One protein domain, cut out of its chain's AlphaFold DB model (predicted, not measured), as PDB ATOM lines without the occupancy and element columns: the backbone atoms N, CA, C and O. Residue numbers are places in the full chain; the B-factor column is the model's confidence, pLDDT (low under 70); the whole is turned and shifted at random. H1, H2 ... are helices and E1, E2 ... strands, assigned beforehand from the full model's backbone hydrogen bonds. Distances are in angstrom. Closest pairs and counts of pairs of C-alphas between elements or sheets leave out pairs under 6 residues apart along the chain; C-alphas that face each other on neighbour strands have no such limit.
ATOM      1  N   PHE A   2      16.089  24.518 299.047       32.47
ATOM      2  CA  PHE A   2      16.496  25.315 300.205       32.47
ATOM      3  C   PHE A   2      18.012  25.289 300.214       32.47
ATOM      4  O   PHE A   2      18.622  24.241 300.414       32.47
ATOM      5  N   HIS A   3      18.599  26.401 299.810       35.47
ATOM      6  CA  HIS A   3      20.030  26.548 299.745       35.47
ATOM      7  C   HIS A   3      20.449  27.126 301.099       35.47
ATOM      8  O   HIS A   3      20.167  28.297 301.344       35.47
ATOM      9  N   PRO A   4      20.991  26.327 302.040       47.06
ATOM     10  CA  PRO A   4      21.648  26.922 303.186       47.06
ATOM     11  C   PRO A   4      22.853  27.669 302.620       47.06
ATOM     12  O   PRO A   4      23.707  27.062 301.969       47.06
ATOM     13  N   ASP A   5      22.869  28.981 302.839       50.88
ATOM     14  CA  ASP A   5      23.771  29.988 302.259       50.88
ATOM     15  C   ASP A   5      25.288  29.721 302.430       50.88
ATOM     16  O   ASP A   5      26.108  30.575 302.099       50.88
ATOM     17  N   THR A   6      25.685  28.560 302.954       56.91
ATOM     18  CA  THR A   6      27.068  28.126 303.174       56.91
ATOM     19  C   THR A   6      27.230  26.602 303.045       56.91
ATOM     20  O   THR A   6      27.847  25.927 303.875       56.91
ATOM     21  N   ASN A   7      26.707  26.023 301.961       63.41
ATOM     22  CA  ASN A   7      27.171  24.707 301.520       63.41
ATOM     23  C   ASN A   7      28.530  24.840 300.832       63.41
ATOM     24  O   ASN A   7      28.661  25.512 299.803       63.41
ATOM     25  N   PHE A   8      29.517  24.144 301.379       70.06
ATOM     26  CA  PHE A   8      30.834  24.001 300.796       70.06
ATOM     27  C   PHE A   8      30.939  22.653 300.105       70.06
ATOM     28  O   PHE A   8      30.752  21.595 300.701       70.06
ATOM     29  N   SER A   9      31.281  22.684 298.832       75.62
ATOM     30  CA  SER A   9      31.747  21.514 298.124       75.62
ATOM     31  C   SER A   9      33.271  21.561 298.045       75.62
ATOM     32  O   SER A   9      33.831  22.558 297.578       75.62
ATOM     33  N   PRO A  10      33.965  20.469 298.400       72.75
ATOM     34  CA  PRO A  10      35.405  20.352 298.190       72.75
ATOM     35  C   PRO A  10      35.819  20.354 296.701       72.75
ATOM     36  O   PRO A  10      37.009  20.291 296.396       72.75
ATOM     37  N   GLN A  11      34.858  20.407 295.768       77.50
ATOM     38  CA  GLN A  11      35.069  20.533 294.323       77.50
ATOM     39  C   GLN A  11      33.937  21.313 293.635       77.50
ATOM     40  O   GLN A  11      32.775  21.180 294.011       77.50
ATOM     41  N   ALA A  12      34.240  22.040 292.565       80.69
ATOM     42  CA  ALA A  12      33.219  22.714 291.768       80.69
ATOM     43  C   ALA A  12      32.317  21.756 290.968       80.69
ATOM     44  O   ALA A  12      32.752  20.708 290.487       80.69
ATOM     45  N   ALA A  13      31.062  22.147 290.746       79.88
ATOM     46  CA  ALA A  13      30.071  21.432 289.950       79.88
ATOM     47  C   ALA A  13      30.590  21.151 288.535       79.88
ATOM     48  O   ALA A  13      30.398  20.065 287.991       79.88
ATOM     49  N   THR A  14      31.332  22.097 287.959       80.94
ATOM     50  CA  THR A  14      32.047  21.950 286.683       80.94
ATOM     51  C   THR A  14      33.069  20.806 286.703       80.94
ATOM     52  O   THR A  14      33.211  20.078 285.715       80.94
ATOM     53  N   SER A  15      33.749  20.588 287.832       83.69
ATOM     54  CA  SER A  15      34.685  19.472 288.039       83.69
ATOM     55  C   SER A  15      33.956  18.124 288.107       83.69
ATOM     56  O   SER A  15      34.411  17.144 287.511       83.69
ATOM     57  N   PHE A  16      32.788  18.070 288.755       85.12
ATOM     58  CA  PHE A  16      31.940  16.872 288.778       85.12
ATOM     59  C   PHE A  16      31.375  16.535 287.396       85.12
ATOM     60  O   PHE A  16      31.495  15.398 286.936       85.12
ATOM     61  N   MET A  17      30.811  17.527 286.703       83.00
ATOM     62  CA  MET A  17      30.201  17.343 285.382       83.00
ATOM     63  C   MET A  17      31.211  16.885 284.327       83.00
ATOM     64  O   MET A  17      30.885  16.059 283.480       83.00
ATOM     65  N   SER A  18      32.450  17.380 284.399       84.81
ATOM     66  CA  SER A  18      33.535  16.967 283.498       84.81
ATOM     67  C   SER A  18      34.187  15.631 283.876       84.81
ATOM     68  O   SER A  18      35.004  15.121 283.114       84.81
ATOM     69  N   GLY A  19      33.868  15.065 285.046       85.12
ATOM     70  CA  GLY A  19      34.532  13.877 285.595       85.12
ATOM     71  C   GLY A  19      35.931  14.141 286.171       85.12
ATOM     72  O   GLY A  19      36.541  13.229 286.726       85.12
ATOM     73  N   ARG A  20      36.438  15.380 286.106       85.94
ATOM     74  CA  ARG A  20      37.757  15.751 286.645       85.94
ATOM     75  C   ARG A  20      37.858  15.558 288.154       85.94
ATOM     76  O   ARG A  20      38.928  15.210 288.642       85.94
ATOM     77  N   THR A  21      36.747  15.688 288.876       86.88
ATOM     78  CA  THR A  21      36.690  15.395 290.316       86.88
ATOM     79  C   THR A  21      37.269  14.021 290.650       86.88
ATOM     80  O   THR A  21      38.058  13.913 291.583       86.88
ATOM     81  N   PHE A  22      36.948  12.988 289.872       87.31
ATOM     82  CA  PHE A  22      37.384  11.617 290.154       87.31
ATOM     83  C   PHE A  22      38.864  11.382 289.806       87.31
ATOM     84  O   PHE A  22      39.481  10.461 290.331       87.31
ATOM     85  N   LEU A  23      39.458  12.245 288.972       84.50
ATOM     86  CA  LEU A  23      40.902  12.258 288.717       84.50
ATOM     87  C   LEU A  23      41.667  12.900 289.879       84.50
ATOM     88  O   LEU A  23      42.705  12.390 290.294       84.50
ATOM     89  N   TYR A  24      41.154  14.011 290.414       81.19
ATOM     90  CA  TYR A  24      41.804  14.736 291.509       81.19
ATOM     91  C   TYR A  24      41.523  14.137 292.891       81.19
ATOM     92  O   TYR A  24      42.264  14.409 293.833       81.19
ATOM     93  N   ARG A  25      40.477  13.310 293.009       84.94
ATOM     94  CA  ARG A  25      40.034  12.653 294.246       84.94
ATOM     95  C   ARG A  25      39.861  11.150 294.001       84.94
ATOM     96  O   ARG A  25      38.734  10.670 293.917       84.94
ATOM     97  N   PRO A  26      40.960  10.381 293.910       85.50
ATOM     98  CA  PRO A  26      40.922   8.951 293.594       85.50
ATOM     99  C   PRO A  26      40.218   8.097 294.664       85.50
ATOM    100  O   PRO A  26      39.913   6.932 294.424       85.50
ATOM    101  N   TRP A  27      39.942   8.658 295.847       87.12
ATOM    102  CA  TRP A  27      39.108   8.030 296.878       87.12
ATOM    103  C   TRP A  27      37.602   8.112 296.587       87.12
ATOM    104  O   TRP A  27      36.819   7.468 297.284       87.12
ATOM    105  N   ILE A  28      37.181   8.858 295.561       86.94
ATOM    106  CA  ILE A  28      35.799   8.895 295.080       86.94
ATOM    107  C   ILE A  28      35.719   8.134 293.762       86.94
ATOM    108  O   ILE A  28      36.446   8.419 292.812       86.94
ATOM    109  N   LYS A  29      34.806   7.166 293.693       88.50
ATOM    110  CA  LYS A  29      34.565   6.394 292.472       88.50
ATOM    111  C   LYS A  29      33.688   7.195 291.513       88.50
ATOM    112  O   LYS A  29      32.656   7.710 291.932       88.50
ATOM    113  N   ASP A  30      34.080   7.252 290.240       90.31
ATOM    114  CA  ASP A  30      33.235   7.821 289.187       90.31
ATOM    115  C   ASP A  30      31.979   6.939 289.022       90.31
ATOM    116  O   ASP A  30      32.118   5.760 288.679       90.31
ATOM    117  N   PRO A  31      30.761   7.464 289.265       90.25
ATOM    118  CA  PRO A  31      29.535   6.693 289.097       90.25
ATOM    119  C   PRO A  31      29.148   6.490 287.618       90.25
ATOM    120  O   PRO A  31      28.214   5.759 287.317       90.25
ATOM    121  N   GLY A  32      29.860   7.107 286.674       90.06
ATOM    122  CA  GLY A  32      29.682   6.941 285.237       90.06
ATOM    123  C   GLY A  32      28.688   7.936 284.648       90.06
ATOM    124  O   GLY A  32      29.086   8.831 283.896       90.06
ATOM    125  N   THR A  33      27.400   7.801 284.973       90.44
ATOM    126  CA  THR A  33      26.341   8.597 284.327       90.44
ATOM    127  C   THR A  33      26.291  10.042 284.837       90.44
ATOM    128  O   THR A  33      26.573  10.324 286.000       90.44
ATOM    129  N   SER A  34      25.882  10.992 283.985       87.75
ATOM    130  CA  SER A  34      25.757  12.407 284.381       87.75
ATOM    131  C   SER A  34      24.763  12.617 285.527       87.75
ATOM    132  O   SER A  34      25.024  13.415 286.421       87.75
ATOM    133  N   ALA A  35      23.647  11.880 285.538       89.19
ATOM    134  CA  ALA A  35      22.648  11.971 286.602       89.19
ATOM    135  C   ALA A  35      23.216  11.515 287.956       89.19
ATOM    136  O   ALA A  35      22.999  12.169 288.976       89.19
ATOM    137  N   GLU A  36      24.000  10.436 287.974       89.75
ATOM    138  CA  GLU A  36      24.628   9.957 289.205       89.75
ATOM    139  C   GLU A  36      25.802  10.835 289.641       89.75
ATOM    140  O   GLU A  36      26.005  11.008 290.839       89.75
ATOM    141  N   LYS A  37      26.531  11.455 288.702       88.88
ATOM    142  CA  LYS A  37      27.536  12.488 289.011       88.88
ATOM    143  C   LYS A  37      26.905  13.695 289.701       88.88
ATOM    144  O   LYS A  37      27.450  14.169 290.693       88.88
ATOM    145  N   ILE A  38      25.746  14.154 289.222       86.12
ATOM    146  CA  ILE A  38      24.974  15.234 289.856       86.12
ATOM    147  C   ILE A  38      24.530  14.815 291.261       86.12
ATOM    148  O   ILE A  38      24.717  15.573 292.212       86.12
ATOM    149  N   ARG A  39      23.993  13.599 291.418       86.75
ATOM    150  CA  ARG A  39      23.622  13.071 292.740       86.75
ATOM    151  C   ARG A  39      24.827  13.052 293.690       86.75
ATOM    152  O   ARG A  39      24.745  13.612 294.776       86.75
ATOM    153  N   CYS A  40      25.956  12.501 293.239       85.56
ATOM    154  CA  CYS A  40      27.199  12.430 294.007       85.56
ATOM    155  C   CYS A  40      27.720  13.824 294.399       85.56
ATOM    156  O   CYS A  40      28.140  14.022 295.536       85.56
ATOM    157  N   PHE A  41      27.632  14.814 293.502       85.56
ATOM    158  CA  PHE A  41      27.966  16.206 293.818       85.56
ATOM    159  C   PHE A  41      27.135  16.734 294.992       85.56
ATOM    160  O   PHE A  41      27.702  17.238 295.960       85.56
ATOM    161  N   HIS A  42      25.808  16.586 294.935       82.88
ATOM    162  CA  HIS A  42      24.917  17.042 296.003       82.88
ATOM    163  C   HIS A  42      25.158  16.317 297.333       82.88
ATOM    164  O   HIS A  42      25.142  16.967 298.374       82.88
ATOM    165  N   GLU A  43      25.437  15.013 297.296       82.56
ATOM    166  CA  GLU A  43      25.756  14.200 298.479       82.56
ATOM    167  C   GLU A  43      27.133  14.532 299.082       82.56
ATOM    168  O   GLU A  43      27.366  14.281 300.261       82.56
ATOM    169  N   SER A  44      28.046  15.117 298.300       79.81
ATOM    170  CA  SER A  44      29.399  15.476 298.749       79.81
ATOM    171  C   SER A  44      29.513  16.854 299.412       79.81
ATOM    172  O   SER A  44      30.595  17.211 299.886       79.81
ATOM    173  N   LYS A  45      28.429  17.644 299.428       79.25
ATOM    174  CA  LYS A  45      28.426  18.980 300.034       79.25
ATOM    175  C   LYS A  45      28.535  18.861 301.551       79.25
ATOM    176  O   LYS A  45      27.738  18.189 302.197       79.25
ATOM    177  N   LEU A  46      29.512  19.557 302.111       73.94
ATOM    178  CA  LEU A  46      29.700  19.717 303.541       73.94
ATOM    179  C   LEU A  46      29.125  21.069 303.951       73.94
ATOM    180  O   LEU A  46      29.477  22.107 303.390       73.94
ATOM    181  N   HIS A  47      28.251  21.077 304.947       71.75
ATOM    182  CA  HIS A  47      27.812  22.334 305.535       71.75
ATOM    183  C   HIS A  47      28.868  22.793 306.541       71.75
ATOM    184  O   HIS A  47      29.280  22.019 307.405       71.75
ATOM    185  N   CYS A  48      29.260  24.069 306.487       68.56
ATOM    186  CA  CYS A  48      30.236  24.636 307.429       68.56
ATOM    187  C   CYS A  48      29.791  24.614 308.903       68.56
ATOM    188  O   CYS A  48      30.564  24.962 309.787       68.56
ATOM    189  N   ALA A  49      28.536  24.246 309.160       63.12
ATOM    190  CA  ALA A  49      27.967  24.097 310.486       63.12
ATOM    191  C   ALA A  49      28.205  22.716 311.097       63.12
ATOM    192  O   ALA A  49      27.923  22.518 312.273       63.12
ATOM    193  N   ILE A  50      28.686  21.753 310.310       69.38
ATOM    194  CA  ILE A  50      28.900  20.395 310.795       69.38
ATOM    195  C   ILE A  50      30.114  20.379 311.734       69.38
ATOM    196  O   ILE A  50      31.141  20.986 311.417       69.38
ATOM    197  N   PRO A  51      30.025  19.641 312.853       64.50
ATOM    198  CA  PRO A  51      31.149  19.366 313.729       64.50
ATOM    199  C   PRO A  51      32.459  19.022 313.016       64.50
ATOM    200  O   PRO A  51      32.522  18.058 312.251       64.50
ATOM    201  N   GLY A  52      33.530  19.765 313.309       70.38
ATOM    202  CA  GLY A  52      34.863  19.498 312.761       70.38
ATOM    203  C   GLY A  52      34.989  19.709 311.249       70.38
ATOM    204  O   GLY A  52      35.900  19.158 310.622       70.38
ATOM    205  N   TYR A  53      34.088  20.493 310.653       76.50
ATOM    206  CA  TYR A  53      34.131  20.867 309.244       76.50
ATOM    207  C   TYR A  53      35.508  21.412 308.831       76.50
ATOM    208  O   TYR A  53      36.056  20.999 307.813       76.50
ATOM    209  N   GLU A  54      36.119  22.275 309.638       75.81
ATOM    210  CA  GLU A  54      37.444  22.843 309.387       75.81
ATOM    211  C   GLU A  54      38.543  21.777 309.300       75.81
ATOM    212  O   GLU A  54      39.432  21.886 308.454       75.81
ATOM    213  N   TYR A  55      38.456  20.715 310.105       79.19
ATOM    214  CA  TYR A  55      39.376  19.581 310.029       79.19
ATOM    215  C   TYR A  55      39.135  18.754 308.770       79.19
ATOM    216  O   TYR A  55      40.099  18.344 308.127       79.19
ATOM    217  N   ALA A  56      37.872  18.534 308.397       81.38
ATOM    218  CA  ALA A  56      37.524  17.828 307.169       81.38
ATOM    219  C   ALA A  56      38.039  18.580 305.932       81.38
ATOM    220  O   ALA A  56      38.686  17.983 305.071       81.38
ATOM    221  N   VAL A  57      37.836  19.901 305.879       81.81
ATOM    222  CA  VAL A  57      38.373  20.754 304.812       81.81
ATOM    223  C   VAL A  57      39.896  20.730 304.821       81.81
ATOM    224  O   VAL A  57      40.498  20.491 303.780       81.81
ATOM    225  N   ALA A  58      40.544  20.911 305.974       84.25
ATOM    226  CA  ALA A  58      42.003  20.871 306.057       84.25
ATOM    227  C   ALA A  58      42.576  19.522 305.587       84.25
ATOM    228  O   ALA A  58      43.541  19.502 304.823       84.25
ATOM    229  N   ALA A  59      41.964  18.404 305.988       87.12
ATOM    230  CA  ALA A  59      42.361  17.066 305.562       87.12
ATOM    231  C   ALA A  59      42.201  16.877 304.047       87.12
ATOM    232  O   ALA A  59      43.095  16.326 303.407       87.12
ATOM    233  N   GLU A  60      41.113  17.381 303.462       86.12
ATOM    234  CA  GLU A  60      40.900  17.374 302.014       86.12
ATOM    235  C   GLU A  60      41.986  18.189 301.290       86.12
ATOM    236  O   GLU A  60      42.609  17.685 300.356       86.12
ATOM    237  N   LEU A  61      42.289  19.409 301.753       86.94
ATOM    238  CA  LEU A  61      43.347  20.246 301.169       86.94
ATOM    239  C   LEU A  61      44.724  19.571 301.259       86.94
ATOM    240  O   LEU A  61      45.495  19.618 300.296       86.94
ATOM    241  N   ILE A  62      45.024  18.921 302.388       89.69
ATOM    242  CA  ILE A  62      46.256  18.153 302.598       89.69
ATOM    243  C   ILE A  62      46.313  16.961 301.643       89.69
ATOM    244  O   ILE A  62      47.318  16.788 300.959       89.69
ATOM    245  N   ALA A  63      45.250  16.159 301.559       89.25
ATOM    246  CA  ALA A  63      45.210  14.968 300.718       89.25
ATOM    247  C   ALA A  63      45.371  15.324 299.234       89.25
ATOM    248  O   ALA A  63      46.216  14.757 298.540       89.25
ATOM    249  N   VAL A  64      44.615  16.319 298.766       86.62
ATOM    250  CA  VAL A  64      44.644  16.792 297.378       86.62
ATOM    251  C   VAL A  64      46.022  17.365 297.021       86.62
ATOM    252  O   VAL A  64      46.541  17.076 295.943       86.62
ATOM    253  N   SER A  65      46.664  18.101 297.935       88.88
ATOM    254  CA  SER A  65      48.022  18.628 297.720       88.88
ATOM    255  C   SER A  65      49.113  17.562 297.815       88.88
ATOM    256  O   SER A  65      50.105  17.601 297.084       88.88
ATOM    257  N   GLY A  66      48.932  16.590 298.704       89.12
ATOM    258  CA  GLY A  66      49.872  15.505 298.941       89.12
ATOM    259  C   GLY A  66      49.934  14.496 297.800       89.12
ATOM    260  O   GLY A  66      51.004  13.951 297.539       89.12
ATOM    261  N   LEU A  67      48.828  14.286 297.078       87.31
ATOM    262  CA  LEU A  67      48.767  13.395 295.912       87.31
ATOM    263  C   LEU A  67      49.775  13.772 294.824       87.31
ATOM    264  O   LEU A  67      50.485  12.910 294.312       87.31
ATOM    265  N   GLU A  68      49.855  15.057 294.490       80.12
ATOM    266  CA  GLU A  68      50.760  15.562 293.454       80.12
ATOM    267  C   GLU A  68      52.226  15.369 293.844       80.12
ATOM    268  O   GLU A  68      53.033  14.883 293.052       80.12
ATOM    269  N   LYS A  69      52.558  15.680 295.101       83.19
ATOM    270  CA  LYS A  69      53.916  15.537 295.637       83.19
ATOM    271  C   LYS A  69      54.242  14.125 296.135       83.19
ATOM    272  O   LYS A  69      55.369  13.884 296.564       83.19
ATOM    273  N   LYS A  70      53.274  13.204 296.104       88.38
ATOM    274  CA  LYS A  70      53.355  11.847 296.671       88.38
ATOM    275  C   LYS A  70      53.857  11.838 298.123       88.38
ATOM    276  O   LYS A  70      54.695  11.020 298.494       88.38
ATOM    277  N   THR A  71      53.360  12.760 298.948       88.12
ATOM    278  CA  THR A  71      53.769  12.906 300.353       88.12
ATOM    279  C   THR A  71      52.613  13.352 301.239       88.12
ATOM    280  O   THR A  71      51.743  14.099 300.805       88.12
ATOM    281  N   LEU A  72      52.626  12.925 302.502       83.69
ATOM    282  CA  LEU A  72      51.732  13.439 303.547       83.69
ATOM    283  C   LEU A  72      52.347  14.620 304.314       83.69
ATOM    284  O   LEU A  72      51.657  15.275 305.090       83.69
ATOM    285  N   ALA A  73      53.631  14.917 304.088       88.44
ATOM    286  CA  ALA A  73      54.307  16.081 304.652       88.44
ATOM    287  C   ALA A  73      53.932  17.340 303.851       88.44
ATOM    288  O   ALA A  73      54.719  17.857 303.058       88.44
ATOM    289  N   VAL A  74      52.689  17.787 304.026       90.44
ATOM    290  CA  VAL A  74      52.116  18.957 303.360       90.44
ATOM    291  C   VAL A  74      52.012  20.096 304.367       90.44
ATOM    292  O   VAL A  74      51.272  20.011 305.344       90.44
ATOM    293  N   ASP A  75      52.752  21.171 304.116       87.62
ATOM    294  CA  ASP A  75      52.666  22.414 304.875       87.62
ATOM    295  C   ASP A  75      51.727  23.432 304.204       87.62
ATOM    296  O   ASP A  75      51.287  23.263 303.063       87.62
ATOM    297  N   LEU A  76      51.419  24.523 304.913       83.75
ATOM    298  CA  LEU A  76      50.546  25.586 304.404       83.75
ATOM    299  C   LEU A  76      51.075  26.184 303.091       83.75
ATOM    300  O   LEU A  76      50.300  26.451 302.176       83.75
ATOM    301  N   LYS A  77      52.396  26.347 302.972       84.88
ATOM    302  CA  LYS A  77      53.034  26.859 301.756       84.88
ATOM    303  C   LYS A  77      52.807  25.929 300.565       84.88
ATOM    304  O   LYS A  77      52.515  26.400 299.472       84.88
ATOM    305  N   THR A  78      52.893  24.615 300.769       88.19
ATOM    306  CA  THR A  78      52.578  23.618 299.739       88.19
ATOM    307  C   THR A  78      51.131  23.722 299.280       88.19
ATOM    308  O   THR A  78      50.888  23.674 298.076       88.19
ATOM    309  N   ILE A  79      50.193  23.900 300.213       88.06
ATOM    310  CA  ILE A  79      48.770  24.068 299.896       88.06
ATOM    311  C   ILE A  79      48.564  25.340 299.063       88.06
ATOM    312  O   ILE A  79      47.978  25.271 297.989       88.06
ATOM    313  N   ILE A  80      49.086  26.485 299.516       84.56
ATOM    314  CA  ILE A  80      48.948  27.774 298.814       84.56
ATOM    315  C   ILE A  80      49.522  27.690 297.398       84.56
ATOM    316  O   ILE A  80      48.828  28.028 296.441       84.56
ATOM    317  N   ASN A  81      50.752  27.189 297.260       83.81
ATOM    318  CA  ASN A  81      51.405  27.074 295.959       83.81
ATOM    319  C   ASN A  81      50.605  26.197 295.001       83.81
ATOM    320  O   ASN A  81      50.480  26.545 293.838       83.81
ATOM    321  N   ARG A  82      50.019  25.094 295.479       85.06
ATOM    322  CA  ARG A  82      49.151  24.274 294.635       85.06
ATOM    323  C   ARG A  82      47.945  25.059 294.133       85.06
ATOM    324  O   ARG A  82      47.642  24.999 292.952       85.06
ATOM    325  N   TRP A  83      47.223  25.750 295.010       82.25
ATOM    326  CA  TRP A  83      45.971  26.402 294.611       82.25
ATOM    327  C   TRP A  83      46.172  27.587 293.669       82.25
ATOM    328  O   TRP A  83      45.250  27.920 292.933       82.25
ATOM    329  N   ILE A  84      47.372  28.166 293.634       81.31
ATOM    330  CA  ILE A  84      47.756  29.149 292.615       81.31
ATOM    331  C   ILE A  84      47.818  28.514 291.225       81.31
ATOM    332  O   ILE A  84      47.477  29.175 290.256       81.31
ATOM    333  N   GLU A  85      48.193  27.238 291.127       81.94
ATOM    334  CA  GLU A  85      48.339  26.492 289.869       81.94
ATOM    335  C   GLU A  85      47.017  25.891 289.359       81.94
ATOM    336  O   GLU A  85      46.957  25.365 288.245       81.94
ATOM    337  N   VAL A  86      45.950  25.919 290.165       79.19
ATOM    338  CA  VAL A  86      44.677  25.258 289.849       79.19
ATOM    339  C   VAL A  86      43.665  26.272 289.320       79.19
ATOM    340  O   VAL A  86      43.422  27.316 289.916       79.19
ATOM    341  N   ASP A  87      43.025  25.938 288.197       77.44
ATOM    342  CA  ASP A  87      41.913  26.718 287.645       77.44
ATOM    343  C   ASP A  87      40.769  26.825 288.665       77.44
ATOM    344  O   ASP A  87      40.314  25.807 289.190       77.44
ATOM    345  N   ALA A  88      40.257  28.037 288.895       71.88
ATOM    346  CA  ALA A  88      39.157  28.299 289.823       71.88
ATOM    347  C   ALA A  88      37.900  27.437 289.560       71.88
ATOM    348  O   ALA A  88      37.167  27.119 290.490       71.88
ATOM    349  N   HIS A  89      37.666  26.968 288.330       72.19
ATOM    350  CA  HIS A  89      36.571  26.045 287.996       72.19
ATOM    351  C   HIS A  89      36.812  24.593 288.458       72.19
ATOM    352  O   HIS A  89      35.992  23.712 288.184       72.19
ATOM    353  N   GLN A  90      37.951  24.311 289.094       72.19
ATOM    354  CA  GLN A  90      38.376  22.991 289.581       72.19
ATOM    355  C   GLN A  90      38.723  23.002 291.076       72.19
ATOM    356  O   GLN A  90      39.186  21.996 291.621       72.19
ATOM    357  N   VAL A  91      38.524  24.140 291.739       75.62
ATOM    358  CA  VAL A  91      38.773  24.286 293.172       75.62
ATOM    359  C   VAL A  91      37.532  23.908 293.973       75.62
ATOM    360  O   VAL A  91      36.687  23.141 293.517       75.62
ATOM    361  N   LEU A  92      37.448  24.427 295.187       75.88
ATOM    362  CA  LEU A  92      36.310  24.344 296.082       75.88
ATOM    363  C   LEU A  92      35.163  25.201 295.526       75.88
ATOM    364  O   LEU A  92      35.388  26.322 295.072       75.88
ATOM    365  N   GLU A  93      33.934  24.708 295.606       72.25
ATOM    366  CA  GLU A  93      32.753  25.531 295.350       72.25
ATOM    367  C   GLU A  93      32.063  25.803 296.671       72.25
ATOM    368  O   GLU A  93      31.440  24.929 297.266       72.25
ATOM    369  N   ALA A  94      32.170  27.042 297.127       62.56
ATOM    370  CA  ALA A  94      31.263  27.560 298.122       62.56
ATOM    371  C   ALA A  94      30.145  28.266 297.372       62.56
ATOM    372  O   ALA A  94      30.379  29.217 296.624       62.56
ATOM    373  N   HIS A  95      28.919  27.814 297.581       57.81
ATOM    374  CA  HIS A  95      27.802  28.665 297.247       57.81
ATOM    375  C   HIS A  95      27.651  29.656 298.389       57.81
ATOM    376  O   HIS A  95      27.137  29.322 299.455       57.81
ATOM    377  N   LEU A  96      28.185  30.844 298.161       52.56
ATOM    378  CA  LEU A  96      28.016  31.963 299.063       52.56
ATOM    379  C   LEU A  96      26.550  32.429 299.012       52.56
ATOM    380  O   LEU A  96      25.851  32.113 298.038       52.56
ATOM    381  N   PRO A  97      26.072  33.188 300.015       53.59
ATOM    382  CA  PRO A  97      24.748  33.780 299.937       53.59
ATOM    383  C   PRO A  97      24.621  34.556 298.620       53.59
ATOM    384  O   PRO A  97      25.613  35.059 298.087       53.59
ATOM    385  N   GLN A  98      23.399  34.689 298.097       46.97
ATOM    386  CA  GLN A  98      23.111  35.359 296.813       46.97
ATOM    387  C   GLN A  98      23.718  36.780 296.684       46.97
ATOM    388  O   GLN A  98      23.797  37.339 295.594       46.97
TER     389      GLN A  98
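Overview. This is residues 2 to 98 of the 633 residues of the protein "Hypothetical protein" of Rotaria magnacalcarata (UniProt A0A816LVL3). Two groups of helices stand toward opposite ends of the longest axis, the pair H1 and H3 at one end and the long H4 with H5 at the other, while the short H2 lies between them, near H1 and near H4. Beside H1 and H3, the strands E1 and E2 make a tiny two-stranded ribbon that brings the first and last parts of the printed chain side by side, and contacts between the helices are few. The printed part has 97 residues, with five named helices and two named strands in the order E1, H1, H2, H3, H4, H5, E2; the sheet has the order E1 - E2 and is antiparallel. The class is mostly helix. The whole is compact, with a radius of gyration of the C-alphas of 13.6 A, and its C-alphas span 38 by 30 by 23 A.

Arrangement. Begin at the sheet, where E1, residues 7 to 9, and E2, residues 93 to 95, are antiparallel neighbours with 166 degrees between their directions. Look at C-alphas 8 and 94, which face each other at 4.5 A, then at N 9 and O 93, 2.7 A apart, and N 93 and O 9, 2.9 A apart, both within hydrogen-bond range. Residues 7 to 8 of E1 also make a short antiparallel pairing with residues 46 to 47, which belong to no named strand. From the sheet go to H1, residues 13 to 17: the closest C-alphas of H1 and E2 are those of Ala 13 and Glu 93, 7.3 A apart. H1 touches H3, residues 34 to 43, and their closest C-alphas are those of Phe 16 and Lys 37, 6.2 A apart. H2, residues 20 to 24, is close to H1 but not clearly touching, with the C-alphas of Ser 15 and Thr 21 the closest at 5.1 A. H2 is also close to H4, residues 53 to 69, but not clearly touching, and here the closest C-alphas are those of Tyr 24 and Val 64, 6.8 A apart. H4 touches H5, residues 76 to 85, with residues 61 to 65 alone; the closest C-alphas are those of Ser 65 and Ile 79, 5.9 A apart. H4 and H5 run the same way at a steep tilt of 69 degrees, only just short of about perpendicular. Among the pairs that are apart are H1 and H4, H3 and H5, and H4 and E2. Every O i to N i+4 pair is within hydrogen-bond range in H1, H2 and H3, against 11 of 13 in H4 and 5 of 6 in H5.

Along the chain. Find C-alpha 7 at (27.171, 24.707, 301.520), where E1 begins; it runs to residue 9. H1 follows over residues 13 to 17 and H2 over residues 20 to 24. H3 runs from residue 34 to residue 43, 14.2 A from first to last C-alpha. Find C-alpha 53 at (34.131, 20.867, 309.244); from there H4 runs 24.6 A to C-alpha 69 at (53.916, 15.537, 295.637). H5 spans 14.7 A over residues 76 to 85. E2, residues 93 to 95, ends at C-alpha 95 at (27.802, 28.665, 297.247).

Size, cuts and confidence. The two C-alphas farthest apart are those of Phe 2 and Lys 70, 39.4 A, while those of Phe 2 and Gln 98, the first and last printed, are 12.5 A apart. The printed part has no cut. The links E1 to H1 and H1 to H2 are tight, the other four are short, and no link is long. The mean pLDDT of the printed part is 78.8, and the model's confidence is under 70 at residues 2 to 7, 48 to 51 and 94 to 98.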